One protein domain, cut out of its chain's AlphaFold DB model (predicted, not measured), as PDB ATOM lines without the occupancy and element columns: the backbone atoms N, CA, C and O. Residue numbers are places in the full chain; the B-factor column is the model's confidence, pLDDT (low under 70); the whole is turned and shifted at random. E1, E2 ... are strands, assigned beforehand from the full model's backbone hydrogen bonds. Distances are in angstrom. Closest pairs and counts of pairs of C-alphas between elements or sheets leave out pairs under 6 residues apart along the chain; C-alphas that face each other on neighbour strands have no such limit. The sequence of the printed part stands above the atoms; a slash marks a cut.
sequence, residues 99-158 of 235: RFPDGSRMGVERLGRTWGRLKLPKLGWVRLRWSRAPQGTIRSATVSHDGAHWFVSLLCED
ATOM      1  N   ARG A  99     155.616 110.618 157.080       96.75
ATOM      2  CA  ARG A  99     154.981 111.491 158.070       96.75
ATOM      3  C   ARG A  99     154.290 110.684 159.157       96.75
ATOM      4  O   ARG A  99     153.468 109.818 158.876       96.75
ATOM      5  N   PHE A 100     154.559 111.058 160.398       97.19
ATOM      6  CA  PHE A 100     153.762 110.698 161.557       97.19
ATOM      7  C   PHE A 100     152.693 111.783 161.764       97.19
ATOM      8  O   PHE A 100     153.044 112.913 162.108       97.19
ATOM      9  N   PRO A 101     151.406 111.488 161.520       96.56
ATOM     10  CA  PRO A 101     150.353 112.502 161.479       96.56
ATOM     11  C   PRO A 101     149.767 112.863 162.849       96.56
ATOM     12  O   PRO A 101     148.935 113.755 162.914       96.56
ATOM     13  N   ASP A 102     150.135 112.140 163.908       94.69
ATOM     14  CA  ASP A 102     149.532 112.271 165.234       94.69
ATOM     15  C   ASP A 102     150.580 112.723 166.255       94.69
ATOM     16  O   ASP A 102     151.331 111.911 166.808       94.69
ATOM     17  N   GLY A 103     150.641 114.034 166.472       93.12
ATOM     18  CA  GLY A 103     151.561 114.650 167.420       93.12
ATOM     19  C   GLY A 103     151.280 114.326 168.890       93.12
ATOM     20  O   GLY A 103     152.210 114.392 169.689       93.12
ATOM     21  N   SER A 104     150.075 113.861 169.253       92.81
ATOM     22  CA  SER A 104     149.755 113.478 170.644       92.81
ATOM     23  C   SER A 104     150.578 112.283 171.146       92.81
ATOM     24  O   SER A 104     150.762 112.091 172.346       92.81
ATOM     25  N   ARG A 105     151.116 111.481 170.220       92.38
ATOM     26  CA  ARG A 105     151.985 110.329 170.511       92.38
ATOM     27  C   ARG A 105     153.467 110.691 170.540       92.38
ATOM     28  O   ARG A 105     154.305 109.797 170.697       92.38
ATOM     29  N   MET A 106     153.796 111.963 170.339       95.31
ATOM     30  CA  MET A 106     155.162 112.464 170.303       95.31
ATOM     31  C   MET A 106     155.491 113.212 171.585       95.31
ATOM     32  O   MET A 106     154.645 113.836 172.210       95.31
ATOM     33  N   GLY A 107     156.758 113.149 171.963       93.81
ATOM     34  CA  GLY A 107     157.317 113.926 173.059       93.81
ATOM     35  C   GLY A 107     158.642 114.504 172.605       93.81
ATOM     36  O   GLY A 107     159.381 113.834 171.883       93.81
ATOM     37  N   VAL A 108     158.939 115.734 172.999       95.31
ATOM     38  CA  VAL A 108     160.214 116.380 172.687       95.31
ATOM     39  C   VAL A 108     160.868 116.782 173.987       95.31
ATOM     40  O   VAL A 108     160.260 117.457 174.810       95.31
ATOM     41  N   GLU A 109     162.121 116.387 174.155       95.81
ATOM     42  CA  GLU A 109     162.904 116.757 175.323       95.81
ATOM     43  C   GLU A 109     164.246 117.329 174.899       95.81
ATOM     44  O   GLU A 109     164.975 116.756 174.079       95.81
ATOM     45  N   ARG A 110     164.594 118.462 175.500       95.75
ATOM     46  CA  ARG A 110     165.914 119.053 175.357       95.75
ATOM     47  C   ARG A 110     166.858 118.385 176.354       95.75
ATOM     48  O   ARG A 110     166.588 118.379 177.546       95.75
ATOM     49  N   LEU A 111     167.972 117.847 175.861       95.19
ATOM     50  CA  LEU A 111     168.982 117.179 176.692       95.19
ATOM     51  C   LEU A 111     170.153 118.108 177.044       95.19
ATOM     52  O   LEU A 111     170.908 117.832 177.967       95.19
ATOM     53  N   GLY A 112     170.335 119.199 176.297       92.38
ATOM     54  CA  GLY A 112     171.365 120.196 176.568       92.38
ATOM     55  C   GLY A 112     171.406 121.304 175.519       92.38
ATOM     56  O   GLY A 112     170.419 121.576 174.827       92.38
ATOM     57  N   ARG A 113     172.568 121.952 175.367       90.00
ATOM     58  CA  ARG A 113     172.748 123.043 174.392       90.00
ATOM     59  C   ARG A 113     172.583 122.567 172.946       90.00
ATOM     60  O   ARG A 113     172.038 123.297 172.132       90.00
ATOM     61  N   THR A 114     173.051 121.359 172.651       94.44
ATOM     62  CA  THR A 114     173.261 120.862 171.285       94.44
ATOM     63  C   THR A 114     172.429 119.639 170.915       94.44
ATOM     64  O   THR A 114     172.311 119.315 169.735       94.44
ATOM     65  N   TRP A 115     171.858 118.952 171.900       96.69
ATOM     66  CA  TRP A 115     171.140 117.696 171.710       96.69
ATOM     67  C   TRP A 115     169.749 117.763 172.328       96.69
ATOM     68  O   TRP A 115     169.547 118.348 173.393       96.69
ATOM     69  N   GLY A 116     168.814 117.085 171.677       96.44
ATOM     70  CA  GLY A 116     167.538 116.699 172.260       96.44
ATOM     71  C   GLY A 116     167.120 115.322 171.777       96.44
ATOM     72  O   GLY A 116     167.882 114.620 171.100       96.44
ATOM     73  N   ARG A 117     165.906 114.929 172.137       96.38
ATOM     74  CA  ARG A 117     165.288 113.687 171.688       96.38
ATOM     75  C   ARG A 117     163.820 113.897 171.342       96.38
ATOM     76  O   ARG A 117     163.140 114.697 171.975       96.38
ATOM     77  N   LEU A 118     163.359 113.157 170.342       96.50
ATOM     78  CA  LEU A 118     161.973 113.111 169.890       96.50
ATOM     79  C   LEU A 118     161.466 111.677 170.034       96.50
ATOM     80  O   LEU A 118     162.088 110.744 169.525       96.50
ATOM     81  N   LYS A 119     160.341 111.499 170.722       96.31
ATOM     82  CA  LYS A 119     159.637 110.224 170.806       96.31
ATOM     83  C   LYS A 119     158.792 110.044 169.551       96.31
ATOM     84  O   LYS A 119     157.928 110.871 169.274       96.31
ATOM     85  N   LEU A 120     159.027 108.962 168.818       95.69
ATOM     86  CA  LEU A 120     158.266 108.593 167.626       95.69
ATOM     87  C   LEU A 120     157.617 107.211 167.809       95.69
ATOM     88  O   LEU A 120     158.222 106.320 168.416       95.69
ATOM     89  N   PRO A 121     156.405 106.986 167.271       94.19
ATOM     90  CA  PRO A 121     155.782 105.666 167.264       94.19
ATOM     91  C   PRO A 121     156.700 104.592 166.660       94.19
ATOM     92  O   PRO A 121     157.312 104.819 165.620       94.19
ATOM     93  N   LYS A 122     156.783 103.426 167.318       93.44
ATOM     94  CA  LYS A 122     157.680 102.284 167.020       93.44
ATOM     95  C   LYS A 122     159.191 102.538 167.101       93.44
ATOM     96  O   LYS A 122     159.924 101.596 167.366       93.44
ATOM     97  N   LEU A 123     159.657 103.773 166.936       92.88
ATOM     98  CA  LEU A 123     161.083 104.120 167.021       92.88
ATOM     99  C   LEU A 123     161.524 104.526 168.435       92.88
ATOM    100  O   LEU A 123     162.717 104.559 168.723       92.88
ATOM    101  N   GLY A 124     160.578 104.845 169.322       94.75
ATOM    102  CA  GLY A 124     160.884 105.297 170.676       94.75
ATOM    103  C   GLY A 124     161.588 106.654 170.675       94.75
ATOM    104  O   GLY A 124     161.310 107.507 169.834       94.75
ATOM    105  N   TRP A 125     162.472 106.871 171.648       96.12
ATOM    106  CA  TRP A 125     163.240 108.110 171.770       96.12
ATOM    107  C   TRP A 125     164.409 108.143 170.788       96.12
ATOM    108  O   TRP A 125     165.419 107.467 170.976       96.12
ATOM    109  N   VAL A 126     164.306 109.003 169.781       94.94
ATOM    110  CA  VAL A 126     165.357 109.241 168.793       94.94
ATOM    111  C   VAL A 126     166.125 110.502 169.174       94.94
ATOM    112  O   VAL A 126     165.542 111.578 169.297       94.94
ATOM    113  N   ARG A 127     167.443 110.387 169.362       95.19
ATOM    114  CA  ARG A 127     168.321 111.544 169.603       95.19
ATOM    115  C   ARG A 127     168.525 112.338 168.316       95.19
ATOM    116  O   ARG A 127     168.773 111.753 167.266       95.19
ATOM    117  N   LEU A 128     168.490 113.662 168.420       94.81
ATOM    118  CA  LEU A 128     168.643 114.581 167.290       94.81
ATOM    119  C   LEU A 128     169.436 115.830 167.674       94.81
ATOM    120  O   LEU A 128     169.474 116.234 168.843       94.81
ATOM    121  N   ARG A 129     170.071 116.448 166.673       94.56
ATOM    122  CA  ARG A 129     170.767 117.724 166.845       94.56
ATOM    123  C   ARG A 129     169.738 118.823 167.090       94.56
ATOM    124  O   ARG A 129     168.842 119.026 166.276       94.56
ATOM    125  N   TRP A 130     169.871 119.519 168.211       93.50
ATOM    126  CA  TRP A 130     168.921 120.552 168.603       93.50
ATOM    127  C   TRP A 130     169.149 121.819 167.779       93.50
ATOM    128  O   TRP A 130     170.152 122.505 167.972       93.50
ATOM    129  N   SER A 131     168.238 122.101 166.848       89.81
ATOM    130  CA  SER A 131     168.257 123.315 166.024       89.81
ATOM    131  C   SER A 131     167.340 124.399 166.588       89.81
ATOM    132  O   SER A 131     167.762 125.538 166.751       89.81
ATOM    133  N   ARG A 132     166.099 124.038 166.933       88.44
ATOM    134  CA  ARG A 132     165.082 124.939 167.490       88.44
ATOM    135  C   ARG A 132     164.131 124.195 168.419       88.44
ATOM    136  O   ARG A 132     163.884 123.006 168.224       88.44
ATOM    137  N   ALA A 133     163.599 124.903 169.413       88.69
ATOM    138  CA  ALA A 133     162.502 124.391 170.226       88.69
ATOM    139  C   ALA A 133     161.187 124.461 169.423       88.69
ATOM    140  O   ALA A 133     160.982 125.454 168.722       88.69
ATOM    141  N   PRO A 134     160.319 123.435 169.487       90.50
ATOM    142  CA  PRO A 134     158.978 123.526 168.913       90.50
ATOM    143  C   PRO A 134     158.173 124.613 169.640       90.50
ATOM    144  O   PRO A 134     158.261 124.733 170.861       90.50
ATOM    145  N   GLN A 135     157.418 125.406 168.881       89.56
ATOM    146  CA  GLN A 135     156.531 126.448 169.401       89.56
ATOM    147  C   GLN A 135     155.094 125.933 169.339       89.56
ATOM    148  O   GLN A 135     154.637 125.555 168.266       89.56
ATOM    149  N   GLY A 136     154.411 125.883 170.481       90.19
ATOM    150  CA  GLY A 136     153.043 125.377 170.569       90.19
ATOM    151  C   GLY A 136     152.913 123.853 170.456       90.19
ATOM    152  O   GLY A 136     153.842 123.095 170.760       90.19
ATOM    153  N   THR A 137     151.729 123.393 170.050       93.81
ATOM    154  CA  THR A 137     151.364 121.971 170.032       93.81
ATOM    155  C   THR A 137     151.837 121.299 168.751       93.81
ATOM    156  O   THR A 137     151.469 121.690 167.646       93.81
ATOM    157  N   ILE A 138     152.612 120.221 168.880       95.69
ATOM    158  CA  ILE A 138     153.037 119.423 167.727       95.69
ATOM    159  C   ILE A 138     151.817 118.710 167.141       95.69
ATOM    160  O   ILE A 138     151.145 117.935 167.821       95.69
ATOM    161  N   ARG A 139     151.556 118.934 165.853       96.19
ATOM    162  CA  ARG A 139     150.500 118.261 165.088       96.19
ATOM    163  C   ARG A 139     151.028 117.071 164.311       96.19
ATOM    164  O   ARG A 139     150.386 116.027 164.284       96.19
ATOM    165  N   SER A 140     152.202 117.197 163.698       96.94
ATOM    166  CA  SER A 140     152.818 116.096 162.953       96.94
ATOM    167  C   SER A 140     154.337 116.221 162.890       96.94
ATOM    168  O   SER A 140     154.892 117.304 163.066       96.94
ATOM    169  N   ALA A 141     155.005 115.110 162.592       97.25
ATOM    170  CA  ALA A 141     156.437 115.063 162.323       97.25
ATOM    171  C   ALA A 141     156.682 114.401 160.968       97.25
ATOM    172  O   ALA A 141     156.204 113.295 160.715       97.25
ATOM    173  N   THR A 142     157.436 115.061 160.096       96.88
ATOM    174  CA  THR A 142     157.882 114.493 158.817       96.88
ATOM    175  C   THR A 142     159.370 114.205 158.901       96.88
ATOM    176  O   THR A 142     160.149 115.106 159.201       96.88
ATOM    177  N   VAL A 143     159.752 112.957 158.644       95.31
ATOM    178  CA  VAL A 143     161.148 112.525 158.590       95.31
ATOM    179  C   VAL A 143     161.584 112.462 157.131       95.31
ATOM    180  O   VAL A 143     160.879 111.891 156.295       95.31
ATOM    181  N   SER A 144     162.729 113.061 156.822       93.06
ATOM    182  CA  SER A 144     163.292 113.128 155.471       93.06
ATOM    183  C   SER A 144     164.793 112.852 155.476       93.06
ATOM    184  O   SER A 144     165.454 112.940 156.511       93.06
ATOM    185  N   HIS A 145     165.327 112.508 154.305       89.56
ATOM    186  CA  HIS A 145     166.743 112.238 154.090       89.56
ATOM    187  C   HIS A 145     167.228 112.994 152.852       89.56
ATOM    188  O   HIS A 145     166.624 112.864 151.788       89.56
ATOM    189  N   ASP A 146     168.309 113.763 152.980       86.50
ATOM    190  CA  ASP A 146     168.888 114.538 151.869       86.50
ATOM    191  C   ASP A 146     169.987 113.785 151.101       86.50
ATOM    192  O   ASP A 146     170.397 114.214 150.028       86.50
ATOM    193  N   GLY A 147     170.455 112.663 151.653       81.88
ATOM    194  CA  GLY A 147     171.565 111.883 151.119       81.88
ATOM    195  C   GLY A 147     172.727 111.680 152.075       81.88
ATOM    196  O   GLY A 147     173.404 110.656 151.989       81.88
ATOM    197  N   ALA A 148     172.913 112.601 153.013       85.94
ATOM    198  CA  ALA A 148     173.936 112.521 154.045       85.94
ATOM    199  C   ALA A 148     173.323 112.448 155.448       85.94
ATOM    200  O   ALA A 148     173.852 111.760 156.325       85.94
ATOM    201  N   HIS A 149     172.201 113.134 155.663       88.50
ATOM    202  CA  HIS A 149     171.613 113.327 156.977       88.50
ATOM    203  C   HIS A 149     170.108 113.071 156.976       88.50
ATOM    204  O   HIS A 149     169.394 113.265 155.992       88.50
ATOM    205  N   TRP A 150     169.632 112.644 158.143       92.31
ATOM    206  CA  TRP A 150     168.214 112.548 158.452       92.31
ATOM    207  C   TRP A 150     167.752 113.822 159.150       92.31
ATOM    208  O   TRP A 150     168.386 114.278 160.104       92.31
ATOM    209  N   PHE A 151     166.615 114.348 158.708       93.69
ATOM    210  CA  PHE A 151     165.973 115.520 159.285       93.69
ATOM    211  C   PHE A 151     164.582 115.169 159.783       93.69
ATOM    212  O   PHE A 151     163.921 114.266 159.268       93.69
ATOM    213  N   VAL A 152     164.128 115.927 160.779       95.06
ATOM    214  CA  VAL A 152     162.736 115.922 161.209       95.06
ATOM    215  C   VAL A 152     162.183 117.340 161.177       95.06
ATOM    216  O   VAL A 152     162.753 118.258 161.765       95.06
ATOM    217  N   SER A 153     161.059 117.499 160.486       95.44
ATOM    218  CA  SER A 153     160.276 118.731 160.449       95.44
ATOM    219  C   SER A 153     159.019 118.540 161.282       95.44
ATOM    220  O   SER A 153     158.221 117.644 160.998       95.44
ATOM    221  N   LEU A 154     158.849 119.374 162.305       95.81
ATOM    222  CA  LEU A 154     157.673 119.378 163.168       95.81
ATOM    223  C   LEU A 154     156.700 120.449 162.678       95.81
ATOM    224  O   LEU A 154     157.069 121.620 162.592       95.81
ATOM    225  N   LEU A 155     155.472 120.047 162.361       95.69
ATOM    226  CA  LEU A 155     154.364 120.979 162.181       95.69
ATOM    227  C   LEU A 155     153.792 121.267 163.563       95.69
ATOM    228  O   LEU A 155     153.328 120.335 164.224       95.69
ATOM    229  N   CYS A 156     153.836 122.527 163.974       94.50
ATOM    230  CA  CYS A 156     153.324 122.965 165.262       94.50
ATOM    231  C   CYS A 156     152.223 124.006 165.051       94.50
ATOM    232  O   CYS A 156     152.266 124.754 164.077       94.50
ATOM    233  N   GLU A 157     151.240 124.002 165.940       92.88
ATOM    234  CA  GLU A 157     150.198 125.021 166.041       92.88
ATOM    235  C   GLU A 157     150.527 125.883 167.255       92.88
ATOM    236  O   GLU A 157     150.627 125.359 168.364       92.88
ATOM    237  N   ASP A 158     150.791 127.166 167.022       88.19
ATOM    238  CA  ASP A 158     151.330 128.126 167.994       88.19
ATOM    239  C   ASP A 158     150.262 129.038 168.616       88.19
ATOM    240  O   ASP A 158     150.599 130.003 169.305       88.19
TER     241      ASP A 158
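AT A GLANCE: This is residues 99 to 158 of the 235 residues of the protein "Transposase" of Nocardiopsis aegyptia (UniProt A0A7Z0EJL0). Two small sheets lie partly face to face with their strands crossed: a three-stranded meander, E1 to E3, and a longer two-stranded hairpin, E4 and E5, bent in E4. Residues 130 to 136 lead from one sheet to the other, and the first two residues pair beside E4. The printed part has 60 residues, with no named helix and five strands in chain order E1 to E5, class all strand. The sheets, E1 - E2 - E3 and E4 - E5, are both antiparallel. The whole is compact, with a radius of gyration of the C-alphas of 11.1 A, and rounded, spanning 27 by 25 by 21 A.

HOW THE PARTS SIT: Start at residues 99 to 100, which pair antiparallel with residues 141 to 142 of E4, residues 137 to 145. Next look at E1, residues 107 to 110, and E2, residues 115 to 120, an antiparallel hairpin at 173 degrees; N 109 and O 117 are 2.9 A apart. E2 is the inner strand, and with E3, residues 124 to 129, it forms a hairpin at 147 degrees; N 126 and O 118 are 2.8 A apart. E4 and E5, residues 150 to 157, form a hairpin at 159 degrees, with N 142 and O 153 at 2.8 A. E3 and E5 are near each other, while E1 and E2 are apart from both E4 and E5.

IN THESE COORDINATES: Find C-alpha 107 at (157.317, 113.926, 173.059), where E1 begins. E2 and E3 each measure 16.3 A from first to last C-alpha. E4 measures 24.2 A and bends by 51 degrees at residue 140. E5 runs 23.2 A to C-alpha 157 at (150.198, 125.021, 166.041).

THE WHOLE: The C-alphas farthest apart, of Gly 147 and Asp 158, are 31.0 A apart. The printed part has no cut and no long link. Its mean pLDDT is 93.5, and no printed residue is under 70.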